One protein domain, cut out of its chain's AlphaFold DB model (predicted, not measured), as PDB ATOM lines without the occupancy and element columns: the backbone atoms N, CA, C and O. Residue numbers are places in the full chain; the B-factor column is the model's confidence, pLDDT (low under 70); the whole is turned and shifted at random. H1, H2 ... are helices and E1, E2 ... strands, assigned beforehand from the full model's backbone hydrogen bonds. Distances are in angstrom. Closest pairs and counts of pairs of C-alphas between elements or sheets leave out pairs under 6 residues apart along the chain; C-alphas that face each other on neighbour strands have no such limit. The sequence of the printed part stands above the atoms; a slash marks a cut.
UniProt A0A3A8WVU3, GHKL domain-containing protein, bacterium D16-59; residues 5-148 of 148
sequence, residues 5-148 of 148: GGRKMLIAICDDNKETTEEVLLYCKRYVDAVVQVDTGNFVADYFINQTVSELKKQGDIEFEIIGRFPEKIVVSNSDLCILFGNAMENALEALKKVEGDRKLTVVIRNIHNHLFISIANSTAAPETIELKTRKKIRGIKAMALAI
ATOM      1  N   GLY A   5     -32.186  37.280 -19.512       62.38
ATOM      2  CA  GLY A   5     -33.214  36.670 -18.650       62.38
ATOM      3  C   GLY A   5     -32.792  36.508 -17.188       62.38
ATOM      4  O   GLY A   5     -33.431  37.054 -16.290       62.38
ATOM      5  N   GLY A   6     -31.667  35.829 -16.936       64.19
ATOM      6  CA  GLY A   6     -31.227  35.550 -15.566       64.19
ATOM      7  C   GLY A   6     -30.836  36.799 -14.777       64.19
ATOM      8  O   GLY A   6     -31.149  36.916 -13.593       64.19
ATOM      9  N   ARG A   7     -30.215  37.783 -15.443       66.38
ATOM     10  CA  ARG A   7     -29.845  39.056 -14.809       66.38
ATOM     11  C   ARG A   7     -31.069  39.913 -14.487       66.38
ATOM     12  O   ARG A   7     -31.078  40.539 -13.436       66.38
ATOM     13  N   LYS A   8     -32.094  39.918 -15.349       70.06
ATOM     14  CA  LYS A   8     -33.367  40.605 -15.077       70.06
ATOM     15  C   LYS A   8     -34.091  39.990 -13.882       70.06
ATOM     16  O   LYS A   8     -34.516  40.735 -13.012       70.06
ATOM     17  N   MET A   9     -34.161  38.658 -13.808       71.81
ATOM     18  CA  MET A   9     -34.797  37.961 -12.685       71.81
ATOM     19  C   MET A   9     -34.065  38.215 -11.360       71.81
ATOM     20  O   MET A   9     -34.695  38.468 -10.340       71.81
ATOM     21  N   LEU A  10     -32.727  38.209 -11.380       71.31
ATOM     22  CA  LEU A  10     -31.932  38.520 -10.192       71.31
ATOM     23  C   LEU A  10     -32.118  39.973  -9.734       71.31
ATOM     24  O   LEU A  10     -32.230  40.206  -8.541       71.31
ATOM     25  N   ILE A  11     -32.160  40.938 -10.661       70.56
ATOM     26  CA  ILE A  11     -32.453  42.344 -10.333       70.56
ATOM     27  C   ILE A  11     -33.850  42.457  -9.715       70.56
ATOM     28  O   ILE A  11     -33.974  43.027  -8.642       70.56
ATOM     29  N   ALA A  12     -34.859  41.816 -10.313       69.62
ATOM     30  CA  ALA A  12     -36.224  41.817  -9.787       69.62
ATOM     31  C   ALA A  12     -36.338  41.209  -8.374       69.62
ATOM     32  O   ALA A  12     -37.191  41.621  -7.602       69.62
ATOM     33  N   ILE A  13     -35.486  40.239  -8.022       70.94
ATOM     34  CA  ILE A  13     -35.438  39.663  -6.665       70.94
ATOM     35  C   ILE A  13     -34.633  40.529  -5.685       70.94
ATOM     36  O   ILE A  13     -34.890  40.471  -4.485       70.94
ATOM     37  N   CYS A  14     -33.649  41.288  -6.169       67.69
ATOM     38  CA  CYS A  14     -32.735  42.076  -5.340       67.69
ATOM     39  C   CYS A  14     -33.132  43.552  -5.179       67.69
ATOM     40  O   CYS A  14     -32.495  44.236  -4.381       67.69
ATOM     41  N   ASP A  15     -34.099  44.076  -5.937       65.25
ATOM     42  CA  ASP A  15     -34.551  45.461  -5.777       65.25
ATOM     43  C   ASP A  15     -35.302  45.618  -4.436       65.25
ATOM     44  O   ASP A  15     -36.467  45.265  -4.289       65.25
ATOM     45  N   ASP A  16     -34.598  46.171  -3.441       52.69
ATOM     46  CA  ASP A  16     -35.059  46.426  -2.062       52.69
ATOM     47  C   ASP A  16     -36.179  47.487  -1.953       52.69
ATOM     48  O   ASP A  16     -36.727  47.728  -0.872       52.69
ATOM     49  N   ASN A  17     -36.547  48.143  -3.054       50.03
ATOM     50  CA  ASN A  17     -37.647  49.100  -3.079       50.03
ATOM     51  C   ASN A  17     -38.928  48.387  -3.481       50.03
ATOM     52  O   ASN A  17     -39.249  48.345  -4.657       50.03
ATOM     53  N   LYS A  18     -39.624  47.868  -2.460       46.88
ATOM     54  CA  LYS A  18     -41.031  47.442  -2.464       46.88
ATOM     55  C   LYS A  18     -41.515  46.919  -3.812       46.88
ATOM     56  O   LYS A  18     -41.972  47.723  -4.604       46.88
ATOM     57  N   GLU A  19     -41.612  45.604  -3.953       45.22
ATOM     58  CA  GLU A  19     -42.821  45.005  -4.508       45.22
ATOM     59  C   GLU A  19     -42.837  43.499  -4.223       45.22
ATOM     60  O   GLU A  19     -41.857  42.771  -4.358       45.22
ATOM     61  N   THR A  20     -43.954  43.074  -3.644       51.47
ATOM     62  CA  THR A  20     -44.268  41.747  -3.116       51.47
ATOM     63  C   THR A  20     -43.825  40.616  -4.043       51.47
ATOM     64  O   THR A  20     -43.794  40.777  -5.257       51.47
ATOM     65  N   THR A  21     -43.594  39.416  -3.499       57.72
ATOM     66  CA  THR A  21     -43.491  38.155  -4.265       57.72
ATOM     67  C   THR A  21     -44.472  38.092  -5.444       57.72
ATOM     68  O   THR A  21     -44.134  37.543  -6.484       57.72
ATOM     69  N   GLU A  22     -45.653  38.698  -5.301       60.62
ATOM     70  CA  GLU A  22     -46.680  38.864  -6.329       60.62
ATOM     71  C   GLU A  22     -46.229  39.580  -7.607       60.62
ATOM     72  O   GLU A  22     -46.691  39.201  -8.673       60.62
ATOM     73  N   GLU A  23     -45.332  40.559  -7.546       60.81
ATOM     74  CA  GLU A  23     -44.853  41.305  -8.710       60.81
ATOM     75  C   GLU A  23     -43.770  40.575  -9.480       60.81
ATOM     76  O   GLU A  23     -43.838  40.474 -10.702       60.81
ATOM     77  N   VAL A  24     -42.811  39.983  -8.766       65.88
ATOM     78  CA  VAL A  24     -41.856  39.047  -9.362       65.88
ATOM     79  C   VAL A  24     -42.620  37.866  -9.959       65.88
ATOM     80  O   VAL A  24     -42.323  37.424 -11.067       65.88
ATOM     81  N   LEU A  25     -43.663  37.393  -9.274       64.12
ATOM     82  CA  LEU A  25     -44.552  36.351  -9.770       64.12
ATOM     83  C   LEU A  25     -45.388  36.829 -10.963       64.12
ATOM     84  O   LEU A  25     -45.586  36.053 -11.889       64.12
ATOM     85  N   LEU A  26     -45.859  38.077 -10.991       65.50
ATOM     86  CA  LEU A  26     -46.587  38.662 -12.118       65.50
ATOM     87  C   LEU A  26     -45.660  38.853 -13.318       65.50
ATOM     88  O   LEU A  26     -46.050  38.542 -14.437       65.50
ATOM     89  N   TYR A  27     -44.425  39.297 -13.101       65.94
ATOM     90  CA  TYR A  27     -43.374  39.353 -14.109       65.94
ATOM     91  C   TYR A  27     -43.096  37.960 -14.679       65.94
ATOM     92  O   TYR A  27     -43.090  37.791 -15.898       65.94
ATOM     93  N   CYS A  28     -42.963  36.951 -13.811       63.56
ATOM     94  CA  CYS A  28     -42.843  35.557 -14.225       63.56
ATOM     95  C   CYS A  28     -44.064  35.128 -15.039       63.56
ATOM     96  O   CYS A  28     -43.895  34.676 -16.160       63.56
ATOM     97  N   LYS A  29     -45.287  35.352 -14.549       62.56
ATOM     98  CA  LYS A  29     -46.540  35.021 -15.248       62.56
ATOM     99  C   LYS A  29     -46.654  35.711 -16.611       62.56
ATOM    100  O   LYS A  29     -47.070  35.075 -17.565       62.56
ATOM    101  N   ARG A  30     -46.237  36.976 -16.728       58.91
ATOM    102  CA  ARG A  30     -46.223  37.744 -17.988       58.91
ATOM    103  C   ARG A  30     -45.181  37.245 -18.987       58.91
ATOM    104  O   ARG A  30     -45.373  37.403 -20.184       58.91
ATOM    105  N   TYR A  31     -44.074  36.676 -18.510       57.06
ATOM    106  CA  TYR A  31     -43.086  35.991 -19.352       57.06
ATOM    107  C   TYR A  31     -43.464  34.526 -19.629       57.06
ATOM    108  O   TYR A  31     -42.938  33.920 -20.563       57.06
ATOM    109  N   VAL A  32     -44.397  33.975 -18.853       53.12
ATOM    110  CA  VAL A  32     -45.032  32.666 -19.030       53.12
ATOM    111  C   VAL A  32     -46.305  32.843 -19.878       53.12
ATOM    112  O   VAL A  32     -47.374  32.356 -19.548       53.12
ATOM    113  N   ASP A  33     -46.151  33.441 -21.062       52.06
ATOM    114  CA  ASP A  33     -46.896  33.009 -22.263       52.06
ATOM    115  C   ASP A  33     -46.223  31.742 -22.835       52.06
ATOM    116  O   ASP A  33     -46.043  31.538 -24.036       52.06
ATOM    117  N   ALA A  34     -45.707  30.903 -21.936       54.03
ATOM    118  CA  ALA A  34     -45.020  29.693 -22.304       54.03
ATOM    119  C   ALA A  34     -46.081  28.691 -22.744       54.03
ATOM    120  O   ALA A  34     -47.028  28.397 -22.019       54.03
ATOM    121  N   VAL A  35     -45.857  28.094 -23.912       58.19
ATOM    122  CA  VAL A  35     -46.620  26.947 -24.436       58.19
ATOM    123  C   VAL A  35     -46.624  25.762 -23.446       58.19
ATOM    124  O   VAL A  35     -47.326  24.775 -23.639       58.19
ATOM    125  N   VAL A  36     -45.813  25.831 -22.387       64.12
ATOM    126  CA  VAL A  36     -45.636  24.817 -21.356       64.12
ATOM    127  C   VAL A  36     -45.778  25.461 -19.981       64.12
ATOM    128  O   VAL A  36     -45.179  26.500 -19.721       64.12
ATOM    129  N   GLN A  37     -46.538  24.812 -19.100       70.44
ATOM    130  CA  GLN A  37     -46.683  25.194 -17.698       70.44
ATOM    131  C   GLN A  37     -45.992  24.152 -16.814       70.44
ATOM    132  O   GLN A  37     -46.618  23.200 -16.352       70.44
ATOM    133  N   VAL A  38     -44.680  24.300 -16.617       84.19
ATOM    134  CA  VAL A  38     -43.954  23.548 -15.586       84.19
ATOM    135  C   VAL A  38     -44.234  24.167 -14.217       84.19
ATOM    136  O   VAL A  38     -44.121  25.383 -14.063       84.19
ATOM    137  N   ASP A  39     -44.557  23.312 -13.244       88.38
ATOM    138  CA  ASP A  39     -44.682  23.640 -11.821       88.38
ATOM    139  C   ASP A  39     -43.893  22.622 -10.981       88.38
ATOM    140  O   ASP A  39     -44.304  21.475 -10.780       88.38
ATOM    141  N   THR A  40     -42.741  23.061 -10.485       90.31
ATOM    142  CA  THR A  40     -41.860  22.305  -9.589       90.31
ATOM    143  C   THR A  40     -42.082  22.652  -8.118       90.31
ATOM    144  O   THR A  40     -41.424  22.068  -7.255       90.31
ATOM    145  N   GLY A  41     -42.990  23.581  -7.799       89.19
ATOM    146  CA  GLY A  41     -43.148  24.159  -6.461       89.19
ATOM    147  C   GLY A  41     -42.115  25.239  -6.114       89.19
ATOM    148  O   GLY A  41     -42.054  25.668  -4.962       89.19
ATOM    149  N   ASN A  42     -41.302  25.691  -7.075       88.25
ATOM    150  CA  ASN A  42     -40.374  26.804  -6.893       88.25
ATOM    151  C   ASN A  42     -40.403  27.742  -8.105       88.25
ATOM    152  O   ASN A  42     -39.876  27.423  -9.169       88.25
ATOM    153  N   PHE A  43     -40.940  28.948  -7.908       85.31
ATOM    154  CA  PHE A  43     -41.176  29.897  -8.999       85.31
ATOM    155  C   PHE A  43     -39.902  30.323  -9.748       85.31
ATOM    156  O   PHE A  43     -39.978  30.657 -10.929       85.31
ATOM    157  N   VAL A  44     -38.733  30.320  -9.090       86.62
ATOM    158  CA  VAL A  44     -37.458  30.645  -9.748       86.62
ATOM    159  C   VAL A  44     -37.097  29.542 -10.738       86.62
ATOM    160  O   VAL A  44     -36.816  29.834 -11.898       86.62
ATOM    161  N   ALA A  45     -37.137  28.280 -10.303       89.81
ATOM    162  CA  ALA A  45     -36.897  27.139 -11.181       89.81
ATOM    163  C   ALA A  45     -37.913  27.101 -12.331       89.81
ATOM    164  O   ALA A  45     -37.520  26.989 -13.493       89.81
ATOM    165  N   ASP A  46     -39.196  27.288 -12.018       88.75
ATOM    166  CA  ASP A  46     -40.284  27.283 -12.998       88.75
ATOM    167  C   ASP A  46     -40.097  28.375 -14.052       88.75
ATOM    168  O   ASP A  46     -40.251  28.114 -15.244       88.75
ATOM    169  N   TYR A  47     -39.700  29.585 -13.644       86.88
ATOM    170  CA  TYR A  47     -39.373  30.669 -14.569       86.88
ATOM    171  C   TYR A  47     -38.293  30.243 -15.568       86.88
ATOM    172  O   TYR A  47     -38.511  30.332 -16.775       86.88
ATOM    173  N   PHE A  48     -37.147  29.747 -15.091       88.75
ATOM    174  CA  PHE A  48     -36.041  29.396 -15.984       88.75
ATOM    175  C   PHE A  48     -36.362  28.202 -16.885       88.75
ATOM    176  O   PHE A  48     -36.019  28.228 -18.067       88.75
ATOM    177  N   ILE A  49     -37.039  27.176 -16.364       90.62
ATOM    178  CA  ILE A  49     -37.440  26.007 -17.155       90.62
ATOM    179  C   ILE A  49     -38.419  26.427 -18.255       90.62
ATOM    180  O   ILE A  49     -38.175  26.147 -19.430       90.62
ATOM    181  N   ASN A  50     -39.484  27.153 -17.897       87.81
ATOM    182  CA  ASN A  50     -40.492  27.597 -18.859       87.81
ATOM    183  C   ASN A  50     -39.897  28.550 -19.905       87.81
ATOM    184  O   ASN A  50     -40.216  28.425 -21.088       87.81
ATOM    185  N   GLN A  51     -38.995  29.457 -19.511       86.81
ATOM    186  CA  GLN A  51     -38.277  30.324 -20.451       86.81
ATOM    187  C   GLN A  51     -37.437  29.523 -21.450       86.81
ATOM    188  O   GLN A  51     -37.567  29.737 -22.655       86.81
ATOM    189  N   THR A  52     -36.610  28.585 -20.980       88.62
ATOM    190  CA  THR A  52     -35.744  27.779 -21.853       88.62
ATOM    191  C   THR A  52     -36.555  26.925 -22.822       88.62
ATOM    192  O   THR A  52     -36.273  26.930 -24.020       88.62
ATOM    193  N   VAL A  53     -37.590  26.231 -22.339       89.81
ATOM    194  CA  VAL A  53     -38.446  25.390 -23.192       89.81
ATOM    195  C   VAL A  53     -39.208  26.241 -24.210       89.81
ATOM    196  O   VAL A  53     -39.247  25.888 -25.386       89.81
ATOM    197  N   SER A  54     -39.771  27.380 -23.792       87.56
ATOM    198  CA  SER A  54     -40.477  28.301 -24.693       87.56
ATOM    199  C   SER A  54     -39.559  28.832 -25.797       87.56
ATOM    200  O   SER A  54     -39.922  28.825 -26.971       87.56
ATOM    201  N   GLU A  55     -38.339  29.239 -25.445       88.00
ATOM    202  CA  GLU A  55     -37.365  29.753 -26.406       88.00
ATOM    203  C   GLU A  55     -36.907  28.687 -27.411       88.00
ATOM    204  O   GLU A  55     -36.772  28.984 -28.596       88.00
ATOM    205  N   LEU A  56     -36.707  27.443 -26.966       89.25
ATOM    206  CA  LEU A  56     -36.319  26.338 -27.846       89.25
ATOM    207  C   LEU A  56     -37.456  25.915 -28.777       89.25
ATOM    208  O   LEU A  56     -37.197  25.693 -29.959       89.25
ATOM    209  N   LYS A  57     -38.707  25.909 -28.292       88.44
ATOM    210  CA  LYS A  57     -39.897  25.610 -29.106       88.44
ATOM    211  C   LYS A  57     -40.084  26.562 -30.287       88.44
ATOM    212  O   LYS A  57     -40.576  26.148 -31.331       88.44
ATOM    213  N   LYS A  58     -39.642  27.822 -30.178       87.06
ATOM    214  CA  LYS A  58     -39.647  28.771 -31.313       87.06
ATOM    215  C   LYS A  58     -38.728  28.340 -32.461       87.06
ATOM    216  O   LYS A  58     -38.873  28.842 -33.569       87.06
ATOM    217  N   GLN A  59     -37.763  27.459 -32.195       86.69
ATOM    218  CA  GLN A  59     -36.736  27.017 -33.144       86.69
ATOM    219  C   GLN A  59     -36.929  25.558 -33.587       86.69
ATOM    220  O   GLN A  59     -36.051  24.999 -34.245       86.69
ATOM    221  N   GLY A  60     -38.008  24.900 -33.165       87.56
ATOM    222  CA  GLY A  60     -38.290  23.487 -33.436       87.56
ATOM    223  C   GLY A  60     -38.644  22.707 -32.174       87.56
ATOM    224  O   GLY A  60     -38.622  23.252 -31.070       87.56
ATOM    225  N   ASP A  61     -38.960  21.427 -32.340       89.06
ATOM    226  CA  ASP A  61     -39.401  20.584 -31.232       89.06
ATOM    227  C   ASP A  61     -38.297  20.303 -30.206       89.06
ATOM    228  O   ASP A  61     -37.093  20.352 -30.481       89.06
ATOM    229  N   ILE A  62     -38.746  20.047 -28.979       91.38
ATOM    230  CA  ILE A  62     -37.919  19.647 -27.846       91.38
ATOM    231  C   ILE A  62     -38.704  18.682 -26.961       91.38
ATOM    232  O   ILE A  62     -39.816  18.991 -26.519       91.38
ATOM    233  N   GLU A  63     -38.096  17.540 -26.657       92.50
ATOM    234  CA  GLU A  63     -38.526  16.675 -25.568       92.50
ATOM    235  C   GLU A  63     -38.013  17.265 -24.252       92.50
ATOM    236  O   GLU A  63     -36.836  17.610 -24.118       92.50
ATOM    237  N   PHE A  64     -38.882  17.393 -23.254       92.25
ATOM    238  CA  PHE A  64     -38.441  17.789 -21.925       92.25
ATOM    239  C   PHE A  64     -39.120  16.954 -20.848       92.25
ATOM    240  O   PHE A  64     -40.296  16.611 -20.951       92.25
ATOM    241  N   GLU A  65     -38.361  16.649 -19.803       93.19
ATOM    242  CA  GLU A  65     -38.804  15.821 -18.689       93.19
ATOM    243  C   GLU A  65     -38.412  16.478 -17.366       93.19
ATOM    244  O   GLU A  65     -37.242  16.788 -17.133       93.19
ATOM    245  N   ILE A  66     -39.399  16.681 -16.493       93.38
ATOM    246  CA  ILE A  66     -39.202  17.253 -15.162       93.38
ATOM    247  C   ILE A  66     -39.594  16.202 -14.127       93.38
ATOM    248  O   ILE A  66     -40.759  15.818 -14.033       93.38
ATOM    249  N   ILE A  67     -38.619  15.730 -13.355       94.00
ATOM    250  CA  ILE A  67     -38.797  14.662 -12.370       94.00
ATOM    251  C   ILE A  67     -38.644  15.242 -10.967       94.00
ATOM    252  O   ILE A  67     -37.561  15.679 -10.580       94.00
ATOM    253  N   GLY A  68     -39.708  15.153 -10.174       92.69
ATOM    254  CA  GLY A  68     -39.722  15.587  -8.777       92.69
ATOM    255  C   GLY A  68     -40.136  17.047  -8.587       92.69
ATOM    256  O   GLY A  68     -40.491  17.748  -9.531       92.69
ATOM    257  N   ARG A  69     -40.149  17.482  -7.325       93.12
ATOM    258  CA  ARG A  69     -40.593  18.816  -6.893       93.12
ATOM    259  C   ARG A  69     -39.690  19.329  -5.778       93.12
ATOM    260  O   ARG A  69     -39.099  18.540  -5.034       93.12
ATOM    261  N   PHE A  70     -39.599  20.646  -5.645       90.50
ATOM    262  CA  PHE A  70     -38.978  21.271  -4.485       90.50
ATOM    263  C   PHE A  70     -39.813  20.985  -3.227       90.50
ATOM    264  O   PHE A  70     -41.044  20.960  -3.300       90.50
ATOM    265  N   PRO A  71     -39.175  20.769  -2.063       88.38
ATOM    266  CA  PRO A  71     -39.899  20.721  -0.798       88.38
ATOM    267  C   PRO A  71     -40.453  22.113  -0.454       88.38
ATOM    268  O   PRO A  71     -39.842  23.120  -0.807       88.38
ATOM    269  N   GLU A  72     -41.555  22.176   0.301       81.62
ATOM    270  CA  GLU A  72     -42.194  23.446   0.707       81.62
ATOM    271  C   GLU A  72     -41.236  24.406   1.427       81.62
ATOM    272  O   GLU A  72     -41.375  25.624   1.350       81.62
ATOM    273  N   LYS A  73     -40.253  23.848   2.141       79.25
ATOM    274  CA  LYS A  73     -39.207  24.601   2.829       79.25
ATOM    275  C   LYS A  73     -37.853  24.233   2.248       79.25
ATOM    276  O   LYS A  73     -37.397  23.098   2.383       79.25
ATOM    277  N   ILE A  74     -37.191  25.224   1.666       81.69
ATOM    278  CA  ILE A  74     -35.791  25.155   1.257       81.69
ATOM    279  C   ILE A  74     -34.982  26.195   2.026       81.69
ATOM    280  O   ILE A  74     -35.465  27.282   2.320       81.69
ATOM    281  N   VAL A  75     -33.736  25.852   2.347       79.56
ATOM    282  CA  VAL A  75     -32.789  26.763   3.020       79.56
ATOM    283  C   VAL A  75     -32.045  27.643   2.001       79.56
ATOM    284  O   VAL A  75     -31.365  28.595   2.369       79.56
ATOM    285  N   VAL A  76     -32.170  27.336   0.705       82.06
ATOM    286  CA  VAL A  76     -31.520  28.073  -0.384       82.06
ATOM    287  C   VAL A  76     -32.331  29.324  -0.715       82.06
ATOM    288  O   VAL A  76     -33.541  29.236  -0.914       82.06
ATOM    289  N   SER A  77     -31.665  30.478  -0.786       83.56
ATOM    290  CA  SER A  77     -32.317  31.748  -1.110       83.56
ATOM    291  C   SER A  77     -32.764  31.808  -2.577       83.56
ATOM    292  O   SER A  77     -32.165  31.175  -3.452       83.56
ATOM    293  N   ASN A  78     -33.780  32.623  -2.875       82.94
ATOM    294  CA  ASN A  78     -34.216  32.859  -4.258       82.94
ATOM    295  C   ASN A  78     -33.087  33.450  -5.118       82.94
ATOM    296  O   ASN A  78     -32.934  33.062  -6.273       82.94
ATOM    297  N   SER A  79     -32.253  34.329  -4.554       79.56
ATOM    298  CA  SER A  79     -31.104  34.915  -5.252       79.56
ATOM    299  C   SER A  79     -30.055  33.860  -5.618       79.56
ATOM    300  O   SER A  79     -29.551  33.859  -6.743       79.56
ATOM    301  N   ASP A  80     -29.764  32.922  -4.711       82.44
ATOM    302  CA  ASP A  80     -28.853  31.807  -4.994       82.44
ATOM    303  C   ASP A  80     -29.431  30.867  -6.054       82.44
ATOM    304  O   ASP A  80     -28.709  30.446  -6.960       82.44
ATOM    305  N   LEU A  81     -30.736  30.584  -5.995       85.06
ATOM    306  CA  LEU A  81     -31.422  29.817  -7.033       85.06
ATOM    307  C   LEU A  81     -31.381  30.529  -8.386       85.06
ATOM    308  O   LEU A  81     -31.153  29.870  -9.395       85.06
ATOM    309  N   CYS A  82     -31.518  31.855  -8.429       83.31
ATOM    310  CA  CYS A  82     -31.380  32.619  -9.668       83.31
ATOM    311  C   CYS A  82     -29.991  32.505 -10.272       83.31
ATOM    312  O   CYS A  82     -29.855  32.364 -11.486       83.31
ATOM    313  N   ILE A  83     -28.957  32.552  -9.436       80.44
ATOM    314  CA  ILE A  83     -27.581  32.365  -9.891       80.44
ATOM    315  C   ILE A  83     -27.382  30.925 -10.381       80.44
ATOM    316  O   ILE A  83     -26.779  30.723 -11.436       80.44
ATOM    317  N   LEU A  84     -27.885  29.930  -9.646       86.00
ATOM    318  CA  LEU A  84     -27.765  28.514  -9.995       86.00
ATOM    319  C   LEU A  84     -28.477  28.199 -11.317       86.00
ATOM    320  O   LEU A  84     -27.831  27.780 -12.278       86.00
ATOM    321  N   PHE A  85     -29.791  28.425 -11.373       88.62
ATOM    322  CA  PHE A  85     -30.616  28.133 -12.542       88.62
ATOM    323  C   PHE A  85     -30.277  29.035 -13.717       88.62
ATOM    324  O   PHE A  85     -30.213  28.539 -14.834       88.62
ATOM    325  N   GLY A  86     -29.990  30.319 -13.490       83.50
ATOM    326  CA  GLY A  86     -29.597  31.228 -14.562       83.50
ATOM    327  C   GLY A  86     -28.367  30.724 -15.308       83.50
ATOM    328  O   GLY A  86     -28.409  30.598 -16.525       83.50
ATOM    329  N   ASN A  87     -27.308  30.343 -14.590       83.19
ATOM    330  CA  ASN A  87     -26.109  29.807 -15.239       83.19
ATOM    331  C   ASN A  87     -26.357  28.431 -15.874       83.19
ATOM    332  O   ASN A  87     -25.924  28.190 -16.997       83.19
ATOM    333  N   ALA A  88     -27.028  27.520 -15.164       87.44
ATOM    334  CA  ALA A  88     -27.224  26.158 -15.654       87.44
ATOM    335  C   ALA A  88     -28.131  26.111 -16.895       87.44
ATOM    336  O   ALA A  88     -27.819  25.431 -17.869       87.44
ATOM    337  N   MET A  89     -29.225  26.871 -16.883       88.94
ATOM    338  CA  MET A  89     -30.210  26.871 -17.961       88.94
ATOM    339  C   MET A  89     -29.753  27.688 -19.169       88.94
ATOM    340  O   MET A  89     -30.094  27.317 -20.287       88.94
ATOM    341  N   GLU A  90     -28.954  28.747 -18.981       87.25
ATOM    342  CA  GLU A  90     -28.289  29.431 -20.100       87.25
ATOM    343  C   GLU A  90     -27.323  28.486 -20.822       87.25
ATOM    344  O   GLU A  90     -27.380  28.390 -22.046       87.25
ATOM    345  N   ASN A  91     -26.508  27.728 -20.077       86.25
ATOM    346  CA  ASN A  91     -25.611  26.733 -20.669       86.25
ATOM    347  C   ASN A  91     -26.395  25.666 -21.448       86.25
ATOM    348  O   ASN A  91     -26.053  25.360 -22.590       86.25
ATOM    349  N   ALA A  92     -27.464  25.129 -20.851       88.44
ATOM    350  CA  ALA A  92     -28.313  24.143 -21.510       88.44
ATOM    351  C   ALA A  92     -28.957  24.718 -22.783       88.44
ATOM    352  O   ALA A  92     -28.943  24.071 -23.826       88.44
ATOM    353  N   LEU A  93     -29.469  25.953 -22.732       90.25
ATOM    354  CA  LEU A  93     -30.057  26.641 -23.882       90.25
ATOM    355  C   LEU A  93     -29.037  26.830 -25.012       90.25
ATOM    356  O   LEU A  93     -29.351  26.556 -26.167       90.25
ATOM    357  N   GLU A  94     -27.824  27.294 -24.700       87.88
ATOM    358  CA  GLU A  94     -26.756  27.481 -25.688       87.88
ATOM    359  C   GLU A  94     -26.346  26.164 -26.353       87.88
ATOM    360  O   GLU A  94     -26.139  26.136 -27.566       87.88
ATOM    361  N   ALA A  95     -26.249  25.076 -25.584       87.50
ATOM    362  CA  ALA A  95     -25.937  23.752 -26.111       87.50
ATOM    363  C   ALA A  95     -27.079  23.204 -26.983       87.50
ATOM    364  O   ALA A  95     -26.841  22.776 -28.110       87.50
ATOM    365  N   LEU A  96     -28.325  23.294 -26.509       90.44
ATOM    366  CA  LEU A  96     -29.511  22.803 -27.216       90.44
ATOM    367  C   LEU A  96     -29.773  23.543 -28.531       90.44
ATOM    368  O   LEU A  96     -30.218  22.925 -29.495       90.44
ATOM    369  N   LYS A  97     -29.443  24.839 -28.612       90.75
ATOM    370  CA  LYS A  97     -29.523  25.619 -29.861       90.75
ATOM    371  C   LYS A  97     -28.577  25.118 -30.958       90.75
ATOM    372  O   LYS A  97     -28.807  25.420 -32.122       90.75
ATOM    373  N   LYS A  98     -27.519  24.381 -30.602       89.56
ATOM    374  CA  LYS A  98     -26.549  23.815 -31.555       89.56
ATOM    375  C   LYS A  98     -26.917  22.402 -32.019       89.56
ATOM    376  O   LYS A  98     -26.251  21.881 -32.904       89.56
ATOM    377  N   VAL A  99     -27.915  21.763 -31.406       88.38
ATOM    378  CA  VAL A  99     -28.314  20.389 -31.737       88.38
ATOM    379  C   VAL A  99     -29.185  20.390 -32.992       88.38
ATOM    380  O   VAL A  99     -30.296  20.927 -32.995       88.38
ATOM    381  N   GLU A 100     -28.677  19.753 -34.045       84.62
ATOM    382  CA  GLU A 100     -29.421  19.419 -35.257       84.62
ATOM    383  C   GLU A 100     -30.076  18.041 -35.058       84.62
ATOM    384  O   GLU A 100     -29.402  17.016 -35.111       84.62
ATOM    385  N   GLY A 101     -31.377  18.015 -34.755       84.19
ATOM    386  CA  GLY A 101     -32.132  16.783 -34.494       84.19
ATOM    387  C   GLY A 101     -32.851  16.800 -33.148       84.19
ATOM    388  O   GLY A 101     -33.366  17.841 -32.730       84.19
ATOM    389  N   ASP A 102     -32.887  15.646 -32.483       87.88
ATOM    390  CA  ASP A 102     -33.676  15.437 -31.269       87.88
ATOM    391  C   ASP A 102     -33.080  16.185 -30.073       87.88
ATOM    392  O   ASP A 102     -32.093  15.779 -29.453       87.88
ATOM    393  N   ARG A 103     -33.710  17.313 -29.741       92.44
ATOM    394  CA  ARG A 103     -33.387  18.104 -28.555       92.44
ATOM    395  C   ARG A 103     -34.073  17.491 -27.347       92.44
ATOM    396  O   ARG A 103     -35.297  17.366 -27.338       92.44
ATOM    397  N   LYS A 104     -33.302  17.192 -26.303       92.62
ATOM    398  CA  LYS A 104     -33.821  16.700 -25.023       92.62
ATOM    399  C   LYS A 104     -33.289  17.509 -23.849       92.62
ATOM    400  O   LYS A 104     -32.089  17.756 -23.771       92.62
ATOM    401  N   LEU A 105     -34.174  17.884 -22.928       92.94
ATOM    402  CA  LEU A 105     -33.845  18.524 -21.651       92.94
ATOM    403  C   LEU A 105     -34.457  17.729 -20.493       92.94
ATOM    404  O   LEU A 105     -35.670  17.573 -20.419       92.94
ATOM    405  N   THR A 106     -33.640  17.298 -19.539       93.38
ATOM    406  CA  THR A 106     -34.116  16.606 -18.335       93.38
ATOM    407  C   THR A 106     -33.704  17.379 -17.089       93.38
ATOM    408  O   THR A 106     -32.525  17.670 -16.890       93.38
ATOM    409  N   VAL A 107     -34.673  17.686 -16.224       93.19
ATOM    410  CA  VAL A 107     -34.444  18.304 -14.912       93.19
ATOM    411  C   VAL A 107     -34.939  17.360 -13.824       93.19
ATOM    412  O   VAL A 107     -36.105  16.978 -13.803       93.19
ATOM    413  N   VAL A 108     -34.060  16.992 -12.896       93.50
ATOM    414  CA  VAL A 108     -34.373  16.086 -11.786       93.50
ATOM    415  C   VAL A 108     -34.166  16.810 -10.467       93.50
ATOM    416  O   VAL A 108     -33.067  17.282 -10.189       93.50
ATOM    417  N   ILE A 109     -35.203  16.852  -9.635       92.25
ATOM    418  CA  ILE A 109     -35.202  17.467  -8.307       92.25
ATOM    419  C   ILE A 109     -35.474  16.374  -7.274       92.25
ATOM    420  O   ILE A 109     -36.517  15.721  -7.296       92.25
ATOM    421  N   ARG A 110     -34.532  16.157  -6.353       90.00
ATOM    422  CA  ARG A 110     -34.667  15.173  -5.269       90.00
ATOM    423  C   ARG A 110     -34.303  15.797  -3.937       90.00
ATOM    424  O   ARG A 110     -33.336  16.543  -3.839       90.00
ATOM    425  N   ASN A 111     -35.043  15.436  -2.897       84.81
ATOM    426  CA  ASN A 111     -34.687  15.753  -1.521       84.81
ATOM    427  C   ASN A 111     -34.306  14.456  -0.804       84.81
ATOM    428  O   ASN A 111     -35.120  13.539  -0.711       84.81
ATOM    429  N   ILE A 112     -33.063  14.367  -0.335       84.94
ATOM    430  CA  ILE A 112     -32.535  13.201   0.378       84.94
ATOM    431  C   ILE A 112     -31.877  13.707   1.660       84.94
ATOM    432  O   ILE A 112     -30.925  14.478   1.594       84.94
ATOM    433  N   HIS A 113     -32.366  13.279   2.827       85.12
ATOM    434  CA  HIS A 113     -31.849  13.702   4.140       85.12
ATOM    435  C   HIS A 113     -31.733  15.234   4.301       85.12
ATOM    436  O   HIS A 113     -30.717  15.732   4.775       85.12
ATOM    437  N   ASN A 114     -32.752  15.993   3.878       78.06
ATOM    438  CA  ASN A 114     -32.758  17.466   3.853       78.06
ATOM    439  C   ASN A 114     -31.703  18.110   2.933       78.06
ATOM    440  O   ASN A 114     -31.485  19.321   2.994       78.06
ATOM    441  N   HIS A 115     -31.074  17.336   2.050       81.38
ATOM    442  CA  HIS A 115     -30.218  17.854   0.993       81.38
ATOM    443  C   HIS A 115     -30.980  17.876  -0.328       81.38
ATOM    444  O   HIS A 115     -31.520  16.862  -0.776       81.38
ATOM    445  N   LEU A 116     -31.004  19.052  -0.952       85.00
ATOM    446  CA  LEU A 116     -31.604  19.256  -2.260       85.00
ATOM    447  C   LEU A 116     -30.592  18.903  -3.356       85.00
ATOM    448  O   LEU A 116     -29.533  19.521  -3.461       85.00
ATOM    449  N   PHE A 117     -30.944  17.922  -4.177       88.50
ATOM    450  CA  PHE A 117     -30.203  17.497  -5.355       88.50
ATOM    451  C   PHE A 117     -30.942  17.963  -6.602       88.50
ATOM    452  O   PHE A 117     -32.127  17.669  -6.768       88.50
ATOM    453  N   ILE A 118     -30.228  18.674  -7.472       89.50
ATOM    454  CA  ILE A 118     -30.744  19.168  -8.747       89.50
ATOM    455  C   ILE A 118     -29.799  18.677  -9.843       89.50
ATOM    456  O   ILE A 118     -28.609  18.990  -9.819       89.50
ATOM    457  N   SER A 119     -30.335  17.909 -10.788       89.31
ATOM    458  CA  SER A 119     -29.636  17.462 -11.995       89.31
ATOM    459  C   SER A 119     -30.270  18.133 -13.201       89.31
ATOM    460  O   SER A 119     -31.493  18.120 -13.325       89.31
ATOM    461  N   ILE A 120     -29.451  18.697 -14.084       90.81
ATOM    462  CA  ILE A 120     -29.890  19.257 -15.365       90.81
ATOM    463  C   ILE A 120     -29.032  18.596 -16.435       90.81
ATOM    464  O   ILE A 120     -27.810  18.717 -16.393       90.81
ATOM    465  N   ALA A 121     -29.677  17.875 -17.345       89.38
ATOM    466  CA  ALA A 121     -29.041  17.164 -18.445       89.38
ATOM    467  C   ALA A 121     -29.666  17.611 -19.766       89.38
ATOM    468  O   ALA A 121     -30.871  17.875 -19.830       89.38
ATOM    469  N   ASN A 122     -28.859  17.700 -20.819       91.94
ATOM    470  CA  ASN A 122     -29.335  18.105 -22.134       91.94
ATOM    471  C   ASN A 122     -28.595  17.386 -23.263       91.94
ATOM    472  O   ASN A 122     -27.416  17.069 -23.148       91.94
ATOM    473  N   SER A 123     -29.271  17.192 -24.395       88.69
ATOM    474  CA  SER A 123     -28.614  16.756 -25.631       88.69
ATOM    475  C   SER A 123     -27.564  17.782 -26.082       88.69
ATOM    476  O   SER A 123     -27.756  18.990 -25.908       88.69
ATOM    477  N   THR A 124     -26.480  17.312 -26.702       83.81
ATOM    478  CA  THR A 124     -25.386  18.142 -27.232       83.81
ATOM    479  C   THR A 124     -24.953  17.654 -28.615       83.81
ATOM    480  O   THR A 124     -24.985  16.458 -28.888       83.81
ATOM    481  N   ALA A 125     -24.535  18.579 -29.486       74.69
ATOM    482  CA  ALA A 125     -24.065  18.271 -30.841       74.69
ATOM    483  C   ALA A 125     -22.654  17.650 -30.873       74.69
ATOM    484  O   ALA A 125     -22.270  17.040 -31.867       74.69
ATOM    485  N   ALA A 126     -21.877  17.791 -29.794       61.72
ATOM    486  CA  ALA A 126     -20.563  17.171 -29.643       61.72
ATOM    487  C   ALA A 126     -20.280  16.851 -28.165       61.72
ATOM    488  O   ALA A 126     -20.702  17.621 -27.291       61.72
ATOM    489  N   PRO A 127     -19.531  15.775 -27.856       54.97
ATOM    490  CA  PRO A 127     -18.935  15.598 -26.540       54.97
ATOM    491  C   PRO A 127     -17.800  16.620 -26.394       54.97
ATOM    492  O   PRO A 127     -16.632  16.321 -26.628       54.97
ATOM    493  N   GLU A 128     -18.132  17.866 -26.056       51.28
ATOM    494  CA  GLU A 128     -17.121  18.787 -25.549       51.28
ATOM    495  C   GLU A 128     -16.587  18.179 -24.245       51.28
ATOM    496  O   GLU A 128     -17.349  17.902 -23.319       51.28
ATOM    497  N   THR A 129     -15.277  17.938 -24.158       42.19
ATOM    498  CA  THR A 129     -14.614  17.714 -22.871       42.19
ATOM    499  C   THR A 129     -14.913  18.925 -21.997       42.19
ATOM    500  O   THR A 129     -14.331  19.993 -22.198       42.19
ATOM    501  N   ILE A 130     -15.860  18.783 -21.070       49.03
ATOM    502  CA  ILE A 130     -16.275  19.867 -20.187       49.03
ATOM    503  C   ILE A 130     -15.108  20.152 -19.238       49.03
ATOM    504  O   ILE A 130     -14.954  19.517 -18.195       49.03
ATOM    505  N   GLU A 131     -14.274  21.138 -19.568       38.66
ATOM    506  CA  GLU A 131     -13.541  21.856 -18.533       38.66
ATOM    507  C   GLU A 131     -14.595  22.548 -17.666       38.66
ATOM    508  O   GLU A 131     -15.204  23.535 -18.086       38.66
ATOM    509  N   LEU A 132     -14.828  22.025 -16.460       41.62
ATOM    510  CA  LEU A 132     -15.694  22.642 -15.457       41.62
ATOM    511  C   LEU A 132     -15.118  24.011 -15.054       41.62
ATOM    512  O   LEU A 132     -14.450  24.164 -14.033       41.62
ATOM    513  N   LYS A 133     -15.365  25.044 -15.865       35.69
ATOM    514  CA  LYS A 133     -14.957  26.425 -15.592       35.69
ATOM    515  C   LYS A 133     -15.919  27.057 -14.597       35.69
ATOM    516  O   LYS A 133     -16.698  27.946 -14.931       35.69
ATOM    517  N   THR A 134     -15.835  26.649 -13.334       42.94
ATOM    518  CA  THR A 134     -16.461  27.405 -12.244       42.94
ATOM    519  C   THR A 134     -15.556  28.585 -11.875       42.94
ATOM    520  O   THR A 134     -14.437  28.381 -11.414       42.94
ATOM    521  N   ARG A 135     -16.009  29.836 -12.053       42.03
ATOM    522  CA  ARG A 135     -15.238  31.040 -11.651       42.03
ATOM    523  C   ARG A 135     -15.516  31.538 -10.227       42.03
ATOM    524  O   ARG A 135     -14.955  32.557  -9.836       42.03
ATOM    525  N   LYS A 136     -16.384  30.888  -9.445       42.97
ATOM    526  CA  LYS A 136     -16.766  31.384  -8.111       42.97
ATOM    527  C   LYS A 136     -16.741  30.284  -7.057       42.97
ATOM    528  O   LYS A 136     -17.439  29.285  -7.160       42.97
ATOM    529  N   LYS A 137     -15.943  30.526  -6.017       28.08
ATOM    530  CA  LYS A 137     -15.882  29.732  -4.791       28.08
ATOM    531  C   LYS A 137     -17.162  29.989  -3.990       28.08
ATOM    532  O   LYS A 137     -17.300  31.055  -3.398       28.08
ATOM    533  N   ILE A 138     -18.092  29.039  -3.975       40.22
ATOM    534  CA  ILE A 138     -19.280  29.108  -3.116       40.22
ATOM    535  C   ILE A 138     -18.878  28.546  -1.746       40.22
ATOM    536  O   ILE A 138     -18.700  27.340  -1.582       40.22
ATOM    537  N   ARG A 139     -18.641  29.420  -0.757       27.94
ATOM    538  CA  ARG A 139     -18.431  28.985   0.635       27.94
ATOM    539  C   ARG A 139     -19.777  28.524   1.198       27.94
ATOM    540  O   ARG A 139     -20.714  29.306   1.234       27.94
ATOM    541  N   GLY A 140     -19.835  27.281   1.675       32.34
ATOM    542  CA  GLY A 140     -20.919  26.803   2.544       32.34
ATOM    543  C   GLY A 140     -22.038  25.991   1.888       32.34
ATOM    544  O   GLY A 140     -22.933  25.563   2.605       32.34
ATOM    545  N   ILE A 141     -21.991  25.710   0.582       32.09
ATOM    546  CA  ILE A 141     -23.048  24.943  -0.098       32.09
ATOM    547  C   ILE A 141     -22.431  23.724  -0.792       32.09
ATOM    548  O   ILE A 141     -21.677  23.861  -1.752       32.09
ATOM    549  N   LYS A 142     -22.763  22.511  -0.326       26.47
ATOM    550  CA  LYS A 142     -22.585  21.277  -1.111       26.47
ATOM    551  C   LYS A 142     -23.754  21.163  -2.095       26.47
ATOM    552  O   LYS A 142     -24.655  20.360  -1.893       26.47
ATOM    553  N   ALA A 143     -23.769  22.008  -3.124       32.56
ATOM    554  CA  ALA A 143     -24.642  21.835  -4.279       32.56
ATOM    555  C   ALA A 143     -23.810  21.143  -5.357       32.56
ATOM    556  O   ALA A 143     -22.921  21.748  -5.951       32.56
ATOM    557  N   MET A 144     -24.048  19.848  -5.551       32.09
ATOM    558  CA  MET A 144     -23.444  19.085  -6.637       32.09
ATOM    559  C   MET A 144     -24.390  19.174  -7.833       32.09
ATOM    560  O   MET A 144     -25.320  18.383  -7.952       32.09
ATOM    561  N   ALA A 145     -24.181  20.181  -8.680       34.84
ATOM    562  CA  ALA A 145     -24.772  20.204 -10.010       34.84
ATOM    563  C   ALA A 145     -23.946  19.252 -10.882       34.84
ATOM    564  O   ALA A 145     -22.836  19.587 -11.296       34.84
ATOM    565  N   LEU A 146     -24.450  18.037 -11.084       31.12
ATOM    566  CA  LEU A 146     -23.897  17.123 -12.070       31.12
ATOM    567  C   LEU A 146     -24.597  17.433 -13.397       31.12
ATOM    568  O   LEU A 146     -25.765  17.095 -13.578       31.12
ATOM    569  N   ALA A 147     -23.900  18.155 -14.272       31.09
ATOM    570  CA  ALA A 147     -24.245  18.201 -15.685       31.09
ATOM    571  C   ALA A 147     -23.684  16.916 -16.302       31.09
ATOM    572  O   ALA A 147     -22.467  16.719 -16.281       31.09
ATOM    573  N   ILE A 148     -24.571  16.021 -16.735       29.34
ATOM    574  CA  ILE A 148     -24.228  14.871 -17.582       29.34
ATOM    575  C   ILE A 148     -24.735  15.191 -18.980       29.34
ATOM    576  O   ILE A 148     -25.900  15.649 -19.066       29.34
TER     577      ILE A 148
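AT A GLANCE: This is residues 5 to 148 of the 148 residues of the protein "GHKL domain-containing protein" of bacterium D16-59 (UniProt A0A3A8WVU3). A three-stranded sheet, E1 E2 E3, has helices H3 and H4 side by side over one face, and the helices H1 and H2 pack on the far side of these two, H1 on H4 and H2 on H3. The four helices make a bundle whose lines run roughly along the strands, and a long tail with no named element, residues 123 to 148, leaves the end of E3 and folds back, with residues 133 to 140 sticking out. The 144 printed residues hold four named helices and three named strands in the order H1 H2 H3 E1 H4 E2 E3; the sheet is mixed and the class is mixed, helices and strands. The whole is compact, with a radius of gyration of the C-alphas of 15.3 A and spans of 44 by 35 by 27 A.

IN THESE COORDINATES: Find C-alpha 5 at (-33.214, 36.670, -18.650); H1 runs from there to residue 14. Next come H2, residues 21 to 31, and H3, residues 43 to 57, 20.6 A long. E1 is residues 63 to 67. Look for H4 from C-alpha 78 at (-34.216, 32.859, -4.258) to residue 96, 25.5 A on. E2, residues 104 to 112, spans 25.7 A, and E3, residues 115 to 122, spans 23.1 A, ending at C-alpha 122 at (-29.335, 18.105, -22.134).

HOW THE PARTS SIT: Start at the sheet: E1 and E2 are parallel, with N 65 and O 105 2.9 A apart, within hydrogen-bond range. The hairpin E2 and E3 is antiparallel, with N 108 and O 119 at 2.8 A. E1, H4 and E2 form a strand-helix-strand unit, two parallel neighbour strands with a helix between, and its crossover is left-handed. H4 is on the sheet at a height of 10.5 A, over E3 and along the strands; its closest C-alphas to E3 are Ala 92 and Asn 122, 6.2 A. H3 is on the sheet too, with 10 pairs of C-alphas within 10 A; H3 and H4 with the sheet E1 E2 E3 are two layers, helices on one face of a sheet. H3 and H4 touch at Thr 52 and Leu 93, C-alphas 6.1 A apart, at a shallow tilt of 15 degrees, the same way. H1 touches H4 at Gly 6 and Gly 86, C-alphas 4.7 A apart, opposite ways. H2 touches H3 at Cys 28 and Tyr 47, C-alphas 6.0 A apart. H1 and H2, a helical hairpin, only just touch, with 3 pairs of C-alphas within 8 A; their closest C-alphas are Ala 12 and Val 24, 6.3 A. H2 and H4 are apart. In H1, H2, H3 and H4 every O i to N i+4 pair is within hydrogen-bond range.

THE WHOLE: The C-alphas farthest apart, Lys 18 and Pro 127, are 45.6 A apart. The printed part has no cut, and the link H2 to H3 is long, 11 residues. The mean pLDDT of the printed part is 73.7; look for values under 70 at residues 5 to 7, 12, 14 to 36 and 126 to 148.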